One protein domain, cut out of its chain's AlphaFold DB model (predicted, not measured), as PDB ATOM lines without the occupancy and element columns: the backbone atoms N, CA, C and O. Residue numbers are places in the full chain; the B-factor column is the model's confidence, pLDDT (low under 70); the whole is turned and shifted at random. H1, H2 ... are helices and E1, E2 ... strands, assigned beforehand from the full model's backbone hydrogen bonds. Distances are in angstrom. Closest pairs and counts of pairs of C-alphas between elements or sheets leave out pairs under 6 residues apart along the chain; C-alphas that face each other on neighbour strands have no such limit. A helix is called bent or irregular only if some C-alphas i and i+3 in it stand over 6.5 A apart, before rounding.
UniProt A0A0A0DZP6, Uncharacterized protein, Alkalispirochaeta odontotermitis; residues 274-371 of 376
ATOM      1  N   SER A 274     -35.077 -37.744 -15.867       78.19
ATOM      2  CA  SER A 274     -36.445 -37.442 -16.277       78.19
ATOM      3  C   SER A 274     -36.491 -37.155 -17.777       78.19
ATOM      4  O   SER A 274     -35.781 -36.272 -18.268       78.19
ATOM      5  N   VAL A 275     -37.309 -37.907 -18.513       74.56
ATOM      6  CA  VAL A 275     -37.479 -37.764 -19.965       74.56
ATOM      7  C   VAL A 275     -38.871 -37.198 -20.250       74.56
ATOM      8  O   VAL A 275     -39.864 -37.841 -19.896       74.56
ATOM      9  N   PRO A 276     -38.986 -36.006 -20.866       74.56
ATOM     10  CA  PRO A 276     -40.276 -35.478 -21.284       74.56
ATOM     11  C   PRO A 276     -40.770 -36.249 -22.505       74.56
ATOM     12  O   PRO A 276     -40.053 -36.368 -23.494       74.56
ATOM     13  N   VAL A 277     -42.011 -36.721 -22.460       72.50
ATOM     14  CA  VAL A 277     -42.652 -37.406 -23.580       72.50
ATOM     15  C   VAL A 277     -43.974 -36.736 -23.875       72.50
ATOM     16  O   VAL A 277     -44.812 -36.542 -22.994       72.50
ATOM     17  N   ARG A 278     -44.173 -36.387 -25.144       73.88
ATOM     18  CA  ARG A 278     -45.431 -35.831 -25.624       73.88
ATOM     19  C   ARG A 278     -46.311 -36.934 -26.203       73.88
ATOM     20  O   ARG A 278     -45.990 -37.493 -27.247       73.88
ATOM     21  N   TYR A 279     -47.462 -37.174 -25.582       71.25
ATOM     22  CA  TYR A 279     -48.448 -38.116 -26.105       71.25
ATOM     23  C   TYR A 279     -49.379 -37.424 -27.098       71.25
ATOM     24  O   TYR A 279     -50.260 -36.652 -26.719       71.25
ATOM     25  N   MET A 280     -49.185 -37.701 -28.387       71.56
ATOM     26  CA  MET A 280     -50.109 -37.278 -29.442       71.56
ATOM     27  C   MET A 280     -51.127 -38.381 -29.735       71.56
ATOM     28  O   MET A 280     -50.825 -39.573 -29.641       71.56
ATOM     29  N   GLU A 281     -52.339 -38.005 -30.125       69.69
ATOM     30  CA  GLU A 281     -53.329 -38.980 -30.584       69.69
ATOM     31  C   GLU A 281     -52.781 -39.788 -31.775       69.69
ATOM     32  O   GLU A 281     -52.212 -39.228 -32.711       69.69
ATOM     33  N   GLY A 282     -52.888 -41.117 -31.698       73.88
ATOM     34  CA  GLY A 282     -52.324 -42.036 -32.693       73.88
ATOM     35  C   GLY A 282     -50.822 -42.324 -32.557       73.88
ATOM     36  O   GLY A 282     -50.311 -43.152 -33.303       73.88
ATOM     37  N   SER A 283     -50.116 -41.693 -31.610       74.50
ATOM     38  CA  SER A 283     -48.699 -41.993 -31.322       74.50
ATOM     39  C   SER A 283     -48.496 -43.086 -30.271       74.50
ATOM     40  O   SER A 283     -47.350 -43.424 -29.971       74.50
ATOM     41  N   PHE A 284     -49.588 -43.633 -29.719       78.31
ATOM     42  CA  PHE A 284     -49.530 -44.683 -28.714       78.31
ATOM     43  C   PHE A 284     -50.514 -45.837 -28.941       78.31
ATOM     44  O   PHE A 284     -51.533 -45.680 -29.614       78.31
ATOM     45  N   LEU A 285     -50.190 -46.989 -28.351       82.88
ATOM     46  CA  LEU A 285     -51.024 -48.185 -28.269       82.88
ATOM     47  C   LEU A 285     -51.291 -48.520 -26.806       82.88
ATOM     48  O   LEU A 285     -50.342 -48.632 -26.037       82.88
ATOM     49  N   ASN A 286     -52.541 -48.749 -26.429       84.81
ATOM     50  CA  ASN A 286     -52.884 -49.308 -25.128       84.81
ATOM     51  C   ASN A 286     -53.083 -50.811 -25.281       84.81
ATOM     52  O   ASN A 286     -53.961 -51.249 -26.017       84.81
ATOM     53  N   LEU A 287     -52.312 -51.617 -24.563       87.38
ATOM     54  CA  LEU A 287     -52.565 -53.042 -24.478       87.38
ATOM     55  C   LEU A 287     -53.689 -53.314 -23.492       87.38
ATOM     56  O   LEU A 287     -53.528 -53.131 -22.286       87.38
ATOM     57  N   ILE A 288     -54.824 -53.770 -24.004       89.69
ATOM     58  CA  ILE A 288     -56.006 -54.145 -23.225       89.69
ATOM     59  C   ILE A 288     -56.078 -55.664 -23.043       89.69
ATOM     60  O   ILE A 288     -55.453 -56.434 -23.776       89.69
ATOM     61  N   GLU A 289     -56.816 -56.109 -22.025       91.50
ATOM     62  CA  GLU A 289     -57.030 -57.538 -21.777       91.50
ATOM     63  C   GLU A 289     -57.769 -58.191 -22.964       91.50
ATOM     64  O   GLU A 289     -58.667 -57.594 -23.557       91.50
ATOM     65  N   ASP A 290     -57.463 -59.458 -23.262       93.31
ATOM     66  CA  ASP A 290     -58.100 -60.219 -24.358       93.31
ATOM     67  C   ASP A 290     -59.606 -60.488 -24.148       93.31
ATOM     68  O   ASP A 290     -60.255 -61.097 -24.998       93.31
ATOM     69  N   LYS A 291     -60.172 -60.045 -23.018       92.19
ATOM     70  CA  LYS A 291     -61.611 -60.118 -22.724       92.19
ATOM     71  C   LYS A 291     -62.434 -59.162 -23.584       92.19
ATOM     72  O   LYS A 291     -63.629 -59.391 -23.752       92.19
ATOM     73  N   GLU A 292     -61.816 -58.105 -24.102       89.50
ATOM     74  CA  GLU A 292     -62.510 -57.138 -24.943       89.50
ATOM     75  C   GLU A 292     -62.893 -57.758 -26.303       89.50
ATOM     76  O   GLU A 292     -62.130 -58.541 -26.889       89.50
ATOM     77  N   PRO A 293     -64.080 -57.429 -26.839       86.00
ATOM     78  CA  PRO A 293     -64.615 -58.099 -28.020       86.00
ATOM     79  C   PRO A 293     -63.841 -57.764 -29.300       86.00
ATOM     80  O   PRO A 293     -63.747 -58.607 -30.196       86.00
ATOM     81  N   PHE A 294     -63.267 -56.562 -29.399       86.44
ATOM     82  CA  PHE A 294     -62.538 -56.108 -30.580       86.44
ATOM     83  C   PHE A 294     -61.329 -55.242 -30.218       86.44
ATOM     84  O   PHE A 294     -61.332 -54.515 -29.230       86.44
ATOM     85  N   THR A 295     -60.305 -55.310 -31.065       87.06
ATOM     86  CA  THR A 295     -59.187 -54.361 -31.079       87.06
ATOM     87  C   THR A 295     -59.613 -53.115 -31.856       87.06
ATOM     88  O   THR A 295     -60.138 -53.229 -32.965       87.06
ATOM     89  N   SER A 296     -59.373 -51.929 -31.302       87.00
ATOM     90  CA  SER A 296     -59.608 -50.642 -31.960       87.00
ATOM     91  C   SER A 296     -58.560 -49.644 -31.503       87.00
ATOM     92  O   SER A 296     -58.541 -49.270 -30.340       87.00
ATOM     93  N   MET A 297     -57.738 -49.154 -32.431       84.69
ATOM     94  CA  MET A 297     -56.699 -48.166 -32.133       84.69
ATOM     95  C   MET A 297     -57.273 -46.967 -31.351       84.69
ATOM     96  O   MET A 297     -58.304 -46.425 -31.760       84.69
ATOM     97  N   PRO A 298     -56.615 -46.533 -30.258       84.88
ATOM     98  CA  PRO A 298     -55.300 -46.982 -29.780       84.88
ATOM     99  C   PRO A 298     -55.312 -48.283 -28.952       84.88
ATOM    100  O   PRO A 298     -54.243 -48.806 -28.656       84.88
ATOM    101  N   ASP A 299     -56.472 -48.823 -28.585       87.75
ATOM    102  CA  ASP A 299     -56.611 -50.003 -27.727       87.75
ATOM    103  C   ASP A 299     -56.463 -51.319 -28.520       87.75
ATOM    104  O   ASP A 299     -57.283 -51.683 -29.367       87.75
ATOM    105  N   VAL A 300     -55.397 -52.062 -28.238       90.12
ATOM    106  CA  VAL A 300     -55.041 -53.321 -28.897       90.12
ATOM    107  C   VAL A 300     -55.012 -54.444 -27.877       90.12
ATOM    108  O   VAL A 300     -54.365 -54.349 -26.840       90.12
ATOM    109  N   ARG A 301     -55.697 -55.549 -28.162       92.69
ATOM    110  CA  ARG A 301     -55.646 -56.733 -27.297       92.69
ATOM    111  C   ARG A 301     -54.239 -57.319 -27.263       92.69
ATOM    112  O   ARG A 301     -53.583 -57.405 -28.302       92.69
ATOM    113  N   VAL A 302     -53.784 -57.762 -26.094       90.94
ATOM    114  CA  VAL A 302     -52.442 -58.354 -25.927       90.94
ATOM    115  C   VAL A 302     -52.209 -59.519 -26.894       90.94
ATOM    116  O   VAL A 302     -51.136 -59.618 -27.491       90.94
ATOM    117  N   GLY A 303     -53.202 -60.386 -27.095       91.31
ATOM    118  CA  GLY A 303     -53.124 -61.500 -28.034       91.31
ATOM    119  C   GLY A 303     -52.961 -61.047 -29.485       91.31
ATOM    120  O   GLY A 303     -52.152 -61.621 -30.216       91.31
ATOM    121  N   ASP A 304     -53.667 -59.989 -29.899       91.25
ATOM    122  CA  ASP A 304     -53.532 -59.420 -31.246       91.25
ATOM    123  C   ASP A 304     -52.166 -58.742 -31.413       91.25
ATOM    124  O   ASP A 304     -51.473 -59.001 -32.395       91.25
ATOM    125  N   PHE A 305     -51.729 -57.956 -30.426       89.50
ATOM    126  CA  PHE A 305     -50.398 -57.347 -30.407       89.50
ATOM    127  C   PHE A 305     -49.293 -58.397 -30.560       89.50
ATOM    128  O   PHE A 305     -48.430 -58.253 -31.421       89.50
ATOM    129  N   ARG A 306     -49.356 -59.500 -29.804       88.69
ATOM    130  CA  ARG A 306     -48.387 -60.605 -29.899       88.69
ATOM    131  C   ARG A 306     -48.400 -61.305 -31.255       88.69
ATOM    132  O   ARG A 306     -47.339 -61.669 -31.746       88.69
ATOM    133  N   ARG A 307     -49.564 -61.452 -31.891       88.56
ATOM    134  CA  ARG A 307     -49.646 -61.975 -33.266       88.56
ATOM    135  C   ARG A 307     -49.002 -61.027 -34.278       88.56
ATOM    136  O   ARG A 307     -48.348 -61.488 -35.206       88.56
ATOM    137  N   PHE A 308     -49.165 -59.714 -34.104       84.62
ATOM    138  CA  PHE A 308     -48.517 -58.716 -34.961       84.62
ATOM    139  C   PHE A 308     -47.014 -58.577 -34.684       84.62
ATOM    140  O   PHE A 308     -46.257 -58.239 -35.599       84.62
ATOM    141  N   LEU A 309     -46.572 -58.874 -33.456       83.19
ATOM    142  CA  LEU A 309     -45.167 -58.806 -33.067       83.19
ATOM    143  C   LEU A 309     -44.286 -59.706 -33.931       83.19
ATOM    144  O   LEU A 309     -43.198 -59.272 -34.271       83.19
ATOM    145  N   ASP A 310     -44.723 -60.891 -34.359       79.12
ATOM    146  CA  ASP A 310     -43.869 -61.792 -35.152       79.12
ATOM    147  C   ASP A 310     -43.324 -61.131 -36.432       79.12
ATOM    148  O   ASP A 310     -42.142 -61.268 -36.758       79.12
ATOM    149  N   SER A 311     -44.149 -60.336 -37.123       75.31
ATOM    150  CA  SER A 311     -43.704 -59.587 -38.303       75.31
ATOM    151  C   SER A 311     -42.714 -58.482 -37.934       75.31
ATOM    152  O   SER A 311     -41.735 -58.273 -38.648       75.31
ATOM    153  N   PHE A 312     -42.952 -57.777 -36.827       74.62
ATOM    154  CA  PHE A 312     -42.093 -56.690 -36.352       74.62
ATOM    155  C   PHE A 312     -40.743 -57.205 -35.826       74.62
ATOM    156  O   PHE A 312     -39.687 -56.661 -36.139       74.62
ATOM    157  N   LEU A 313     -40.762 -58.304 -35.078       76.75
ATOM    158  CA  LEU A 313     -39.599 -58.934 -34.460       76.75
ATOM    159  C   LEU A 313     -38.661 -59.586 -35.472       76.75
ATOM    160  O   LEU A 313     -37.487 -59.774 -35.170       76.75
ATOM    161  N   SER A 314     -39.130 -59.873 -36.688       73.94
ATOM    162  CA  SER A 314     -38.236 -60.251 -37.790       73.94
ATOM    163  C   SER A 314     -37.213 -59.154 -38.127       73.94
ATOM    164  O   SER A 314     -36.133 -59.457 -38.637       73.94
ATOM    165  N   LEU A 315     -37.534 -57.889 -37.825       64.62
ATOM    166  CA  LEU A 315     -36.655 -56.736 -38.017       64.62
ATOM    167  C   LEU A 315     -35.856 -56.385 -36.756       64.62
ATOM    168  O   LEU A 315     -34.751 -55.867 -36.882       64.62
ATOM    169  N   TYR A 316     -36.392 -56.698 -35.572       73.31
ATOM    170  CA  TYR A 316     -35.792 -56.370 -34.273       73.31
ATOM    171  C   TYR A 316     -35.781 -57.587 -33.332       73.31
ATOM    172  O   TYR A 316     -36.472 -57.586 -32.303       73.31
ATOM    173  N   PRO A 317     -35.052 -58.663 -33.681       76.19
ATOM    174  CA  PRO A 317     -35.109 -59.927 -32.950       76.19
ATOM    175  C   PRO A 317     -34.638 -59.788 -31.500       76.19
ATOM    176  O   PRO A 317     -35.165 -60.464 -30.622       76.19
ATOM    177  N   GLU A 318     -33.705 -58.874 -31.226       74.38
ATOM    178  CA  GLU A 318     -33.228 -58.572 -29.872       74.38
ATOM    179  C   GLU A 318     -34.317 -58.053 -28.923       74.38
ATOM    180  O   GLU A 318     -34.182 -58.186 -27.711       74.38
ATOM    181  N   ASN A 319     -35.414 -57.507 -29.453       76.25
ATOM    182  CA  ASN A 319     -36.511 -56.971 -28.648       76.25
ATOM    183  C   ASN A 319     -37.636 -57.992 -28.433       76.25
ATOM    184  O   ASN A 319     -38.656 -57.654 -27.833       76.25
ATOM    185  N   LYS A 320     -37.480 -59.229 -28.923       81.88
ATOM    186  CA  LYS A 320     -38.521 -60.265 -28.877       81.88
ATOM    187  C   LYS A 320     -38.972 -60.579 -27.466       81.88
ATOM    188  O   LYS A 320     -40.160 -60.463 -27.179       81.88
ATOM    189  N   ASP A 321     -38.035 -60.944 -26.604       82.56
ATOM    190  CA  ASP A 321     -38.362 -61.365 -25.243       82.56
ATOM    191  C   ASP A 321     -38.924 -60.192 -24.439       82.56
ATOM    192  O   ASP A 321     -39.927 -60.332 -23.739       82.56
ATOM    193  N   LEU A 322     -38.349 -59.004 -24.643       80.38
ATOM    194  CA  LEU A 322     -38.799 -57.772 -24.014       80.38
ATOM    195  C   LEU A 322     -40.241 -57.439 -24.405       80.38
ATOM    196  O   LEU A 322     -41.092 -57.341 -23.528       80.38
ATOM    197  N   LEU A 323     -40.553 -57.341 -25.701       81.75
ATOM    198  CA  LEU A 323     -41.894 -56.997 -26.185       81.75
ATOM    199  C   LEU A 323     -42.932 -58.093 -25.896       81.75
ATOM    200  O   LEU A 323     -44.092 -57.781 -25.625       81.75
ATOM    201  N   ALA A 324     -42.531 -59.368 -25.904       84.56
ATOM    202  CA  ALA A 324     -43.411 -60.482 -25.553       84.56
ATOM    203  C   ALA A 324     -43.771 -60.498 -24.056       84.56
ATOM    204  O   ALA A 324     -44.882 -60.907 -23.700       84.56
ATOM    205  N   SER A 325     -42.855 -60.032 -23.197       84.44
ATOM    206  CA  SER A 325     -43.036 -60.002 -21.741       84.44
ATOM    207  C   SER A 325     -44.013 -58.929 -21.252       84.44
ATOM    208  O   SER A 325     -44.422 -58.958 -20.092       84.44
ATOM    209  N   ILE A 326     -44.426 -58.002 -22.122       81.94
ATOM    210  CA  ILE A 326     -45.224 -56.850 -21.712       81.94
ATOM    211  C   ILE A 326     -46.644 -57.285 -21.307       81.94
ATOM    212  O   ILE A 326     -47.328 -57.968 -22.084       81.94
ATOM    213  N   PRO A 327     -47.098 -56.933 -20.087       81.44
ATOM    214  CA  PRO A 327     -48.418 -57.309 -19.593       81.44
ATOM    215  C   PRO A 327     -49.540 -56.476 -20.236       81.44
ATOM    216  O   PRO A 327     -49.308 -55.474 -20.908       81.44
ATOM    217  N   ALA A 328     -50.791 -56.883 -19.998       77.19
ATOM    218  CA  ALA A 328     -51.951 -56.030 -20.264       77.19
ATOM    219  C   ALA A 328     -51.916 -54.763 -19.382       77.19
ATOM    220  O   ALA A 328     -51.269 -54.750 -18.336       77.19
ATOM    221  N   LYS A 329     -52.691 -53.739 -19.766       76.81
ATOM    222  CA  LYS A 329     -52.779 -52.402 -19.140       76.81
ATOM    223  C   LYS A 329     -51.497 -51.595 -19.283       76.81
ATOM    224  O   LYS A 329     -50.998 -51.007 -18.327       76.81
ATOM    225  N   PHE A 330     -50.978 -51.581 -20.503       72.75
ATOM    226  CA  PHE A 330     -49.704 -50.960 -20.815       72.75
ATOM    227  C   PHE A 330     -49.830 -50.029 -22.005       72.75
ATOM    228  O   PHE A 330     -50.411 -50.415 -23.012       72.75
ATOM    229  N   SER A 331     -49.309 -48.812 -21.905       68.19
ATOM    230  CA  SER A 331     -49.302 -47.868 -23.027       68.19
ATOM    231  C   SER A 331     -47.924 -47.846 -23.677       68.19
ATOM    232  O   SER A 331     -46.938 -47.708 -22.964       68.19
ATOM    233  N   PHE A 332     -47.863 -47.951 -25.003       69.62
ATOM    234  CA  PHE A 332     -46.651 -47.856 -25.816       69.62
ATOM    235  C   PHE A 332     -46.696 -46.579 -26.623       69.62
ATOM    236  O   PHE A 332     -47.561 -46.479 -27.478       69.62
ATOM    237  N   GLY A 333     -45.778 -45.640 -26.417       62.50
ATOM    238  CA  GLY A 333     -45.590 -44.494 -27.315       62.50
ATOM    239  C   GLY A 333     -44.335 -44.657 -28.164       62.50
ATOM    240  O   GLY A 333     -43.363 -45.224 -27.673       62.50
ATOM    241  N   VAL A 334     -44.338 -44.155 -29.402       60.53
ATOM    242  CA  VAL A 334     -43.103 -43.949 -30.179       60.53
ATOM    243  C   VAL A 334     -42.792 -42.459 -30.176       60.53
ATOM    244  O   VAL A 334     -43.489 -41.682 -30.828       60.53
ATOM    245  N   ASP A 335     -41.747 -42.060 -29.455       53.56
ATOM    246  CA  ASP A 335     -41.153 -40.736 -29.647       53.56
ATOM    247  C   ASP A 335     -40.103 -40.804 -30.767       53.56
ATOM    248  O   ASP A 335     -39.478 -41.843 -30.987       53.56
ATOM    249  N   SER A 336     -39.952 -39.679 -31.464       47.41
ATOM    250  CA  SER A 336     -39.201 -39.312 -32.676       47.41
ATOM    251  C   SER A 336     -37.745 -39.798 -32.833       47.41
ATOM    252  O   SER A 336     -37.050 -39.383 -33.757       47.41
ATOM    253  N   GLY A 337     -37.287 -40.729 -32.006       50.28
ATOM    254  CA  GLY A 337     -36.054 -41.467 -32.202       50.28
ATOM    255  C   GLY A 337     -35.807 -42.462 -31.075       50.28
ATOM    256  O   GLY A 337     -35.012 -42.183 -30.191       50.28
ATOM    257  N   TYR A 338     -36.383 -43.661 -31.173       48.28
ATOM    258  CA  TYR A 338     -35.890 -44.892 -30.527       48.28
ATOM    259  C   TYR A 338     -36.476 -45.318 -29.173       48.28
ATOM    260  O   TYR A 338     -35.993 -46.316 -28.660       48.28
ATOM    261  N   GLY A 339     -37.501 -44.696 -28.587       51.72
ATOM    262  CA  GLY A 339     -38.029 -45.164 -27.291       51.72
ATOM    263  C   GLY A 339     -39.441 -45.730 -27.331       51.72
ATOM    264  O   GLY A 339     -40.341 -45.017 -27.763       51.72
ATOM    265  N   TYR A 340     -39.643 -46.960 -26.829       56.06
ATOM    266  CA  TYR A 340     -40.956 -47.352 -26.307       56.06
ATOM    267  C   TYR A 340     -40.994 -47.039 -24.830       56.06
ATOM    268  O   TYR A 340     -40.096 -47.405 -24.065       56.06
ATOM    269  N   ILE A 341     -42.067 -46.375 -24.448       57.91
ATOM    270  CA  ILE A 341     -42.394 -46.179 -23.052       57.91
ATOM    271  C   ILE A 341     -43.300 -47.299 -22.638       57.91
ATOM    272  O   ILE A 341     -44.181 -47.710 -23.386       57.91
ATOM    273  N   ALA A 342     -43.027 -47.776 -21.445       57.16
ATOM    274  CA  ALA A 342     -43.548 -49.002 -20.948       57.16
ATOM    275  C   ALA A 342     -44.093 -48.718 -19.542       57.16
ATOM    276  O   ALA A 342     -43.368 -48.870 -18.564       57.16
ATOM    277  N   ALA A 343     -45.331 -48.209 -19.450       62.06
ATOM    278  CA  ALA A 343     -45.907 -47.721 -18.195       62.06
ATOM    279  C   ALA A 343     -47.159 -48.517 -17.777       62.06
ATOM    280  O   ALA A 343     -48.106 -48.604 -18.569       62.06
ATOM    281  N   PRO A 344     -47.231 -49.027 -16.533       61.09
ATOM    282  CA  PRO A 344     -48.472 -49.515 -15.943       61.09
ATOM    283  C   PRO A 344     -49.338 -48.315 -15.530       61.09
ATOM    284  O   PRO A 344     -49.445 -47.981 -14.353       61.09
ATOM    285  N   THR A 345     -49.904 -47.590 -16.494       57.53
ATOM    286  CA  THR A 345     -50.687 -46.375 -16.216       57.53
ATOM    287  C   THR A 345     -52.149 -46.527 -16.602       57.53
ATOM    288  O   THR A 345     -52.495 -47.122 -17.621       57.53
ATOM    289  N   THR A 346     -53.018 -45.895 -15.810       54.88
ATOM    290  CA  THR A 346     -54.331 -45.419 -16.259       54.88
ATOM    291  C   THR A 346     -54.163 -44.575 -17.519       54.88
ATOM    292  O   THR A 346     -53.291 -43.712 -17.553       54.88
ATOM    293  N   ILE A 347     -54.996 -44.859 -18.523       56.34
ATOM    294  CA  ILE A 347     -55.073 -44.230 -19.850       56.34
ATOM    295  C   ILE A 347     -54.582 -42.778 -19.810       56.34
ATOM    296  O   ILE A 347     -55.208 -41.916 -19.188       56.34
ATOM    297  N   LEU A 348     -53.449 -42.521 -20.462       61.41
ATOM    298  CA  LEU A 348     -52.872 -41.185 -20.561       61.41
ATOM    299  C   LEU A 348     -53.870 -40.249 -21.253       61.41
ATOM    300  O   LEU A 348     -54.470 -40.598 -22.274       61.41
ATOM    301  N   LYS A 349     -54.077 -39.057 -20.687       61.22
ATOM    302  CA  LYS A 349     -54.968 -38.057 -21.283       61.22
ATOM    303  C   LYS A 349     -54.315 -37.454 -22.528       61.22
ATOM    304  O   LYS A 349     -53.103 -37.262 -22.598       61.22
ATOM    305  N   LYS A 350     -55.135 -37.182 -23.546       67.12
ATOM    306  CA  LYS A 350     -54.679 -36.720 -24.868       67.12
ATOM    307  C   LYS A 350     -53.900 -35.399 -24.765       67.12
ATOM    308  O   LYS A 350     -54.365 -34.473 -24.108       67.12
ATOM    309  N   ASN A 351     -52.795 -35.288 -25.509       70.62
ATOM    310  CA  ASN A 351     -51.982 -34.074 -25.689       70.62
ATOM    311  C   ASN A 351     -51.246 -33.544 -24.444       70.62
ATOM    312  O   ASN A 351     -50.768 -32.407 -24.472       70.62
ATOM    313  N   GLU A 352     -51.095 -34.342 -23.388       71.94
ATOM    314  CA  GLU A 352     -50.275 -33.972 -22.232       71.94
ATOM    315  C   GLU A 352     -48.792 -34.332 -22.461       71.94
ATOM    316  O   GLU A 352     -48.453 -35.341 -23.091       71.94
ATOM    317  N   ILE A 353     -47.893 -33.469 -21.971       74.19
ATOM    318  CA  ILE A 353     -46.475 -33.806 -21.812       74.19
ATOM    319  C   ILE A 353     -46.354 -34.491 -20.459       74.19
ATOM    320  O   ILE A 353     -46.649 -33.881 -19.432       74.19
ATOM    321  N   VAL A 354     -45.913 -35.741 -20.463       75.81
ATOM    322  CA  VAL A 354     -45.679 -36.510 -19.245       75.81
ATOM    323  C   VAL A 354     -44.185 -36.697 -19.084       75.81
ATOM    324  O   VAL A 354     -43.471 -36.971 -20.047       75.81
ATOM    325  N   TYR A 355     -43.707 -36.524 -17.861       76.06
ATOM    326  CA  TYR A 355     -42.320 -36.779 -17.518       76.06
ATOM    327  C   TYR A 355     -42.203 -38.181 -16.973       76.06
ATOM    328  O   TYR A 355     -42.950 -38.583 -16.082       76.06
ATOM    329  N   LEU A 356     -41.263 -38.919 -17.534       75.94
ATOM    330  CA  LEU A 356     -41.049 -40.308 -17.205       75.94
ATOM    331  C   LEU A 356     -39.698 -40.452 -16.532       75.94
ATOM    332  O   LEU A 356     -38.698 -39.931 -17.023       75.94
ATOM    333  N   CYS A 357     -39.697 -41.159 -15.410       73.06
ATOM    334  CA  CYS A 357     -38.495 -41.502 -14.673       73.06
ATOM    335  C   CYS A 357     -38.053 -42.895 -15.081       73.06
ATOM    336  O   CYS A 357     -38.780 -43.860 -14.870       73.06
ATOM    337  N   GLY A 358     -36.880 -43.006 -15.689       70.12
ATOM    338  CA  GLY A 358     -36.374 -44.307 -16.079       70.12
ATOM    339  C   GLY A 358     -34.892 -44.287 -16.373       70.12
ATOM    340  O   GLY A 358     -34.277 -43.251 -16.647       70.12
ATOM    341  N   ARG A 359     -34.296 -45.474 -16.321       65.38
ATOM    342  CA  ARG A 359     -32.929 -45.672 -16.788       65.38
ATOM    343  C   ARG A 359     -32.962 -45.826 -18.294       65.38
ATOM    344  O   ARG A 359     -33.717 -46.624 -18.838       65.38
ATOM    345  N   ARG A 360     -32.116 -45.060 -18.978       59.72
ATOM    346  CA  ARG A 360     -31.882 -45.264 -20.402       59.72
ATOM    347  C   ARG A 360     -31.033 -46.519 -20.558       59.72
ATOM    348  O   ARG A 360     -29.807 -46.444 -20.511       59.72
ATOM    349  N   GLU A 361     -31.678 -47.666 -20.722       59.94
ATOM    350  CA  GLU A 361     -30.974 -48.855 -21.174       59.94
ATOM    351  C   GLU A 361     -30.676 -48.696 -22.662       59.94
ATOM    352  O   GLU A 361     -31.562 -48.483 -23.493       59.94
ATOM    353  N   ALA A 362     -29.390 -48.726 -23.000       51.94
ATOM    354  CA  ALA A 362     -28.956 -48.702 -24.382       51.94
ATOM    355  C   ALA A 362     -29.215 -50.081 -25.007       51.94
ATOM    356  O   ALA A 362     -28.300 -50.897 -25.094       51.94
ATOM    357  N   ALA A 363     -30.445 -50.357 -25.453       50.31
ATOM    358  CA  ALA A 363     -30.645 -51.441 -26.407       50.31
ATOM    359  C   ALA A 363     -30.222 -50.948 -27.807       50.31
ATOM    360  O   ALA A 363     -30.420 -49.778 -28.151       50.31
ATOM    361  N   PRO A 364     -29.616 -51.813 -28.638       43.66
ATOM    362  CA  PRO A 364     -28.907 -51.408 -29.855       43.66
ATOM    363  C   PRO A 364     -29.781 -50.734 -30.928       43.66
ATOM    364  O   PRO A 364     -29.230 -50.102 -31.830       43.66
ATOM    365  N   TYR A 365     -31.110 -50.834 -30.817       41.91
ATOM    366  CA  TYR A 365     -32.084 -50.214 -31.728       41.91
ATOM    367  C   TYR A 365     -33.252 -49.534 -31.001       41.91
ATOM    368  O   TYR A 365     -34.129 -48.962 -31.644       41.91
ATOM    369  N   LEU A 366     -33.268 -49.605 -29.665       49.22
ATOM    370  CA  LEU A 366     -34.404 -49.258 -28.824       49.22
ATOM    371  C   LEU A 366     -33.901 -48.745 -27.468       49.22
ATOM    372  O   LEU A 366     -33.317 -49.480 -26.688       49.22
ATOM    373  N   SER A 367     -34.114 -47.481 -27.150       49.41
ATOM    374  CA  SER A 367     -34.050 -46.993 -25.774       49.41
ATOM    375  C   SER A 367     -35.365 -47.353 -25.083       49.41
ATOM    376  O   SER A 367     -36.278 -46.534 -25.047       49.41
ATOM    377  N   LEU A 368     -35.513 -48.580 -24.577       52.50
ATOM    378  CA  LEU A 368     -36.693 -48.883 -23.769       52.50
ATOM    379  C   LEU A 368     -36.569 -48.127 -22.443       52.50
ATOM    380  O   LEU A 368     -35.593 -48.305 -21.717       52.50
ATOM    381  N   LEU A 369     -37.540 -47.269 -22.144       53.41
ATOM    382  CA  LEU A 369     -37.646 -46.676 -20.819       53.41
ATOM    383  C   LEU A 369     -38.598 -47.568 -20.020       53.41
ATOM    384  O   LEU A 369     -39.821 -47.446 -20.135       53.41
ATOM    385  N   LEU A 370     -38.029 -48.514 -19.269       55.16
ATOM    386  CA  LEU A 370     -38.776 -49.264 -18.263       55.16
ATOM    387  C   LEU A 370     -39.089 -48.308 -17.112       55.16
ATOM    388  O   LEU A 370     -38.186 -47.710 -16.527       55.16
ATOM    389  N   LEU A 371     -40.379 -48.120 -16.847       55.66
ATOM    390  CA  LEU A 371     -40.853 -47.289 -15.753       55.66
ATOM    391  C   LEU A 371     -41.086 -48.169 -14.533       55.66
ATOM    392  O   LEU A 371     -42.011 -48.979 -14.521       55.66
TER     393      LEU A 371
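AT A GLANCE: This is residues 274 to 371 of the 376 residues of an uncharacterized protein of Alkalispirochaeta odontotermitis (UniProt A0A0A0DZP6). A small twisted sheet, E3 E2 E4 E5, has a helical hairpin, H1 and H2, standing up at its E3 end and a two-stranded ribbon, E1 with E6, beyond its other end. E6 bends at residue 357, and residues 369 to 370 of the tail fill in between its far part and E5. The printed part has 98 residues, with two named helices and six named strands in the order E1 E2 E3 H1 H2 E4 E5 E6; the four-stranded sheet is mixed, the ribbon antiparallel, the class mixed helices and strands. It is compact, with a radius of gyration of the C-alphas of 13.1 A and spans of 36 by 31 by 19 A.

HOW THE PARTS SIT: E1, residues 274 to 278, is antiparallel to E6, residues 353 to 360, with N 275 and O 356 at 2.9 A. E2, residues 284 to 288, is parallel to the edge strand E3, residues 299 to 301; N 300 and O 286 are 2.8 A apart. H1, residues 302 to 313, is on the sheet at a height of 11.3 A and stands up from it, its line rising 57 degrees; its closest C-alphas to E2 are Val 302 and Leu 287, 5.5 A apart. It touches H2, residues 317 to 324, at Leu 313 and Lys 320, their closest C-alphas, 5.8 A apart; this helical hairpin has a shallow tilt of 5 degrees, opposite ways. O i to N i+4 pairs within hydrogen-bond range number 5 of 8 in H1 and 2 of 4 in H2. H2 is irregular, with C-alphas 318 and 321 at 7.5 A, and is not on the sheet. E4, residues 330 to 335, is antiparallel to E2, with N 287 and O 330 at 2.7 A. Its hairpin with the edge strand E5, residues 339 to 342, has no N and O pair within hydrogen-bond range; C-alphas 332 and 341 face each other at 5.3 A. E5 and E6 are near each other, with 5 pairs of C-alphas within 10 A. Residues 369 to 370 pair parallel with 341 to 342 and antiparallel with 359 to 360.

IN THESE COORDINATES: E1 begins at C-alpha 274 (-36.445, -37.442, -16.277). H1 begins at C-alpha 302 (-52.442, -58.354, -25.927) and is 15.4 A long. E4 is 16.0 A long. E6, 18.6 A long, bends by 65 degrees at residue 357 and ends at C-alpha 360 (-31.882, -45.264, -20.402).

THE WHOLE: The C-alphas of Pro 293 and Ala 362, the two farthest apart, are 37.1 A apart. The printed part has no cut and no long link. Mean pLDDT of the printed part is 72.3, with residues 281, 315, 331 to 350 and 359 to 371 under 70.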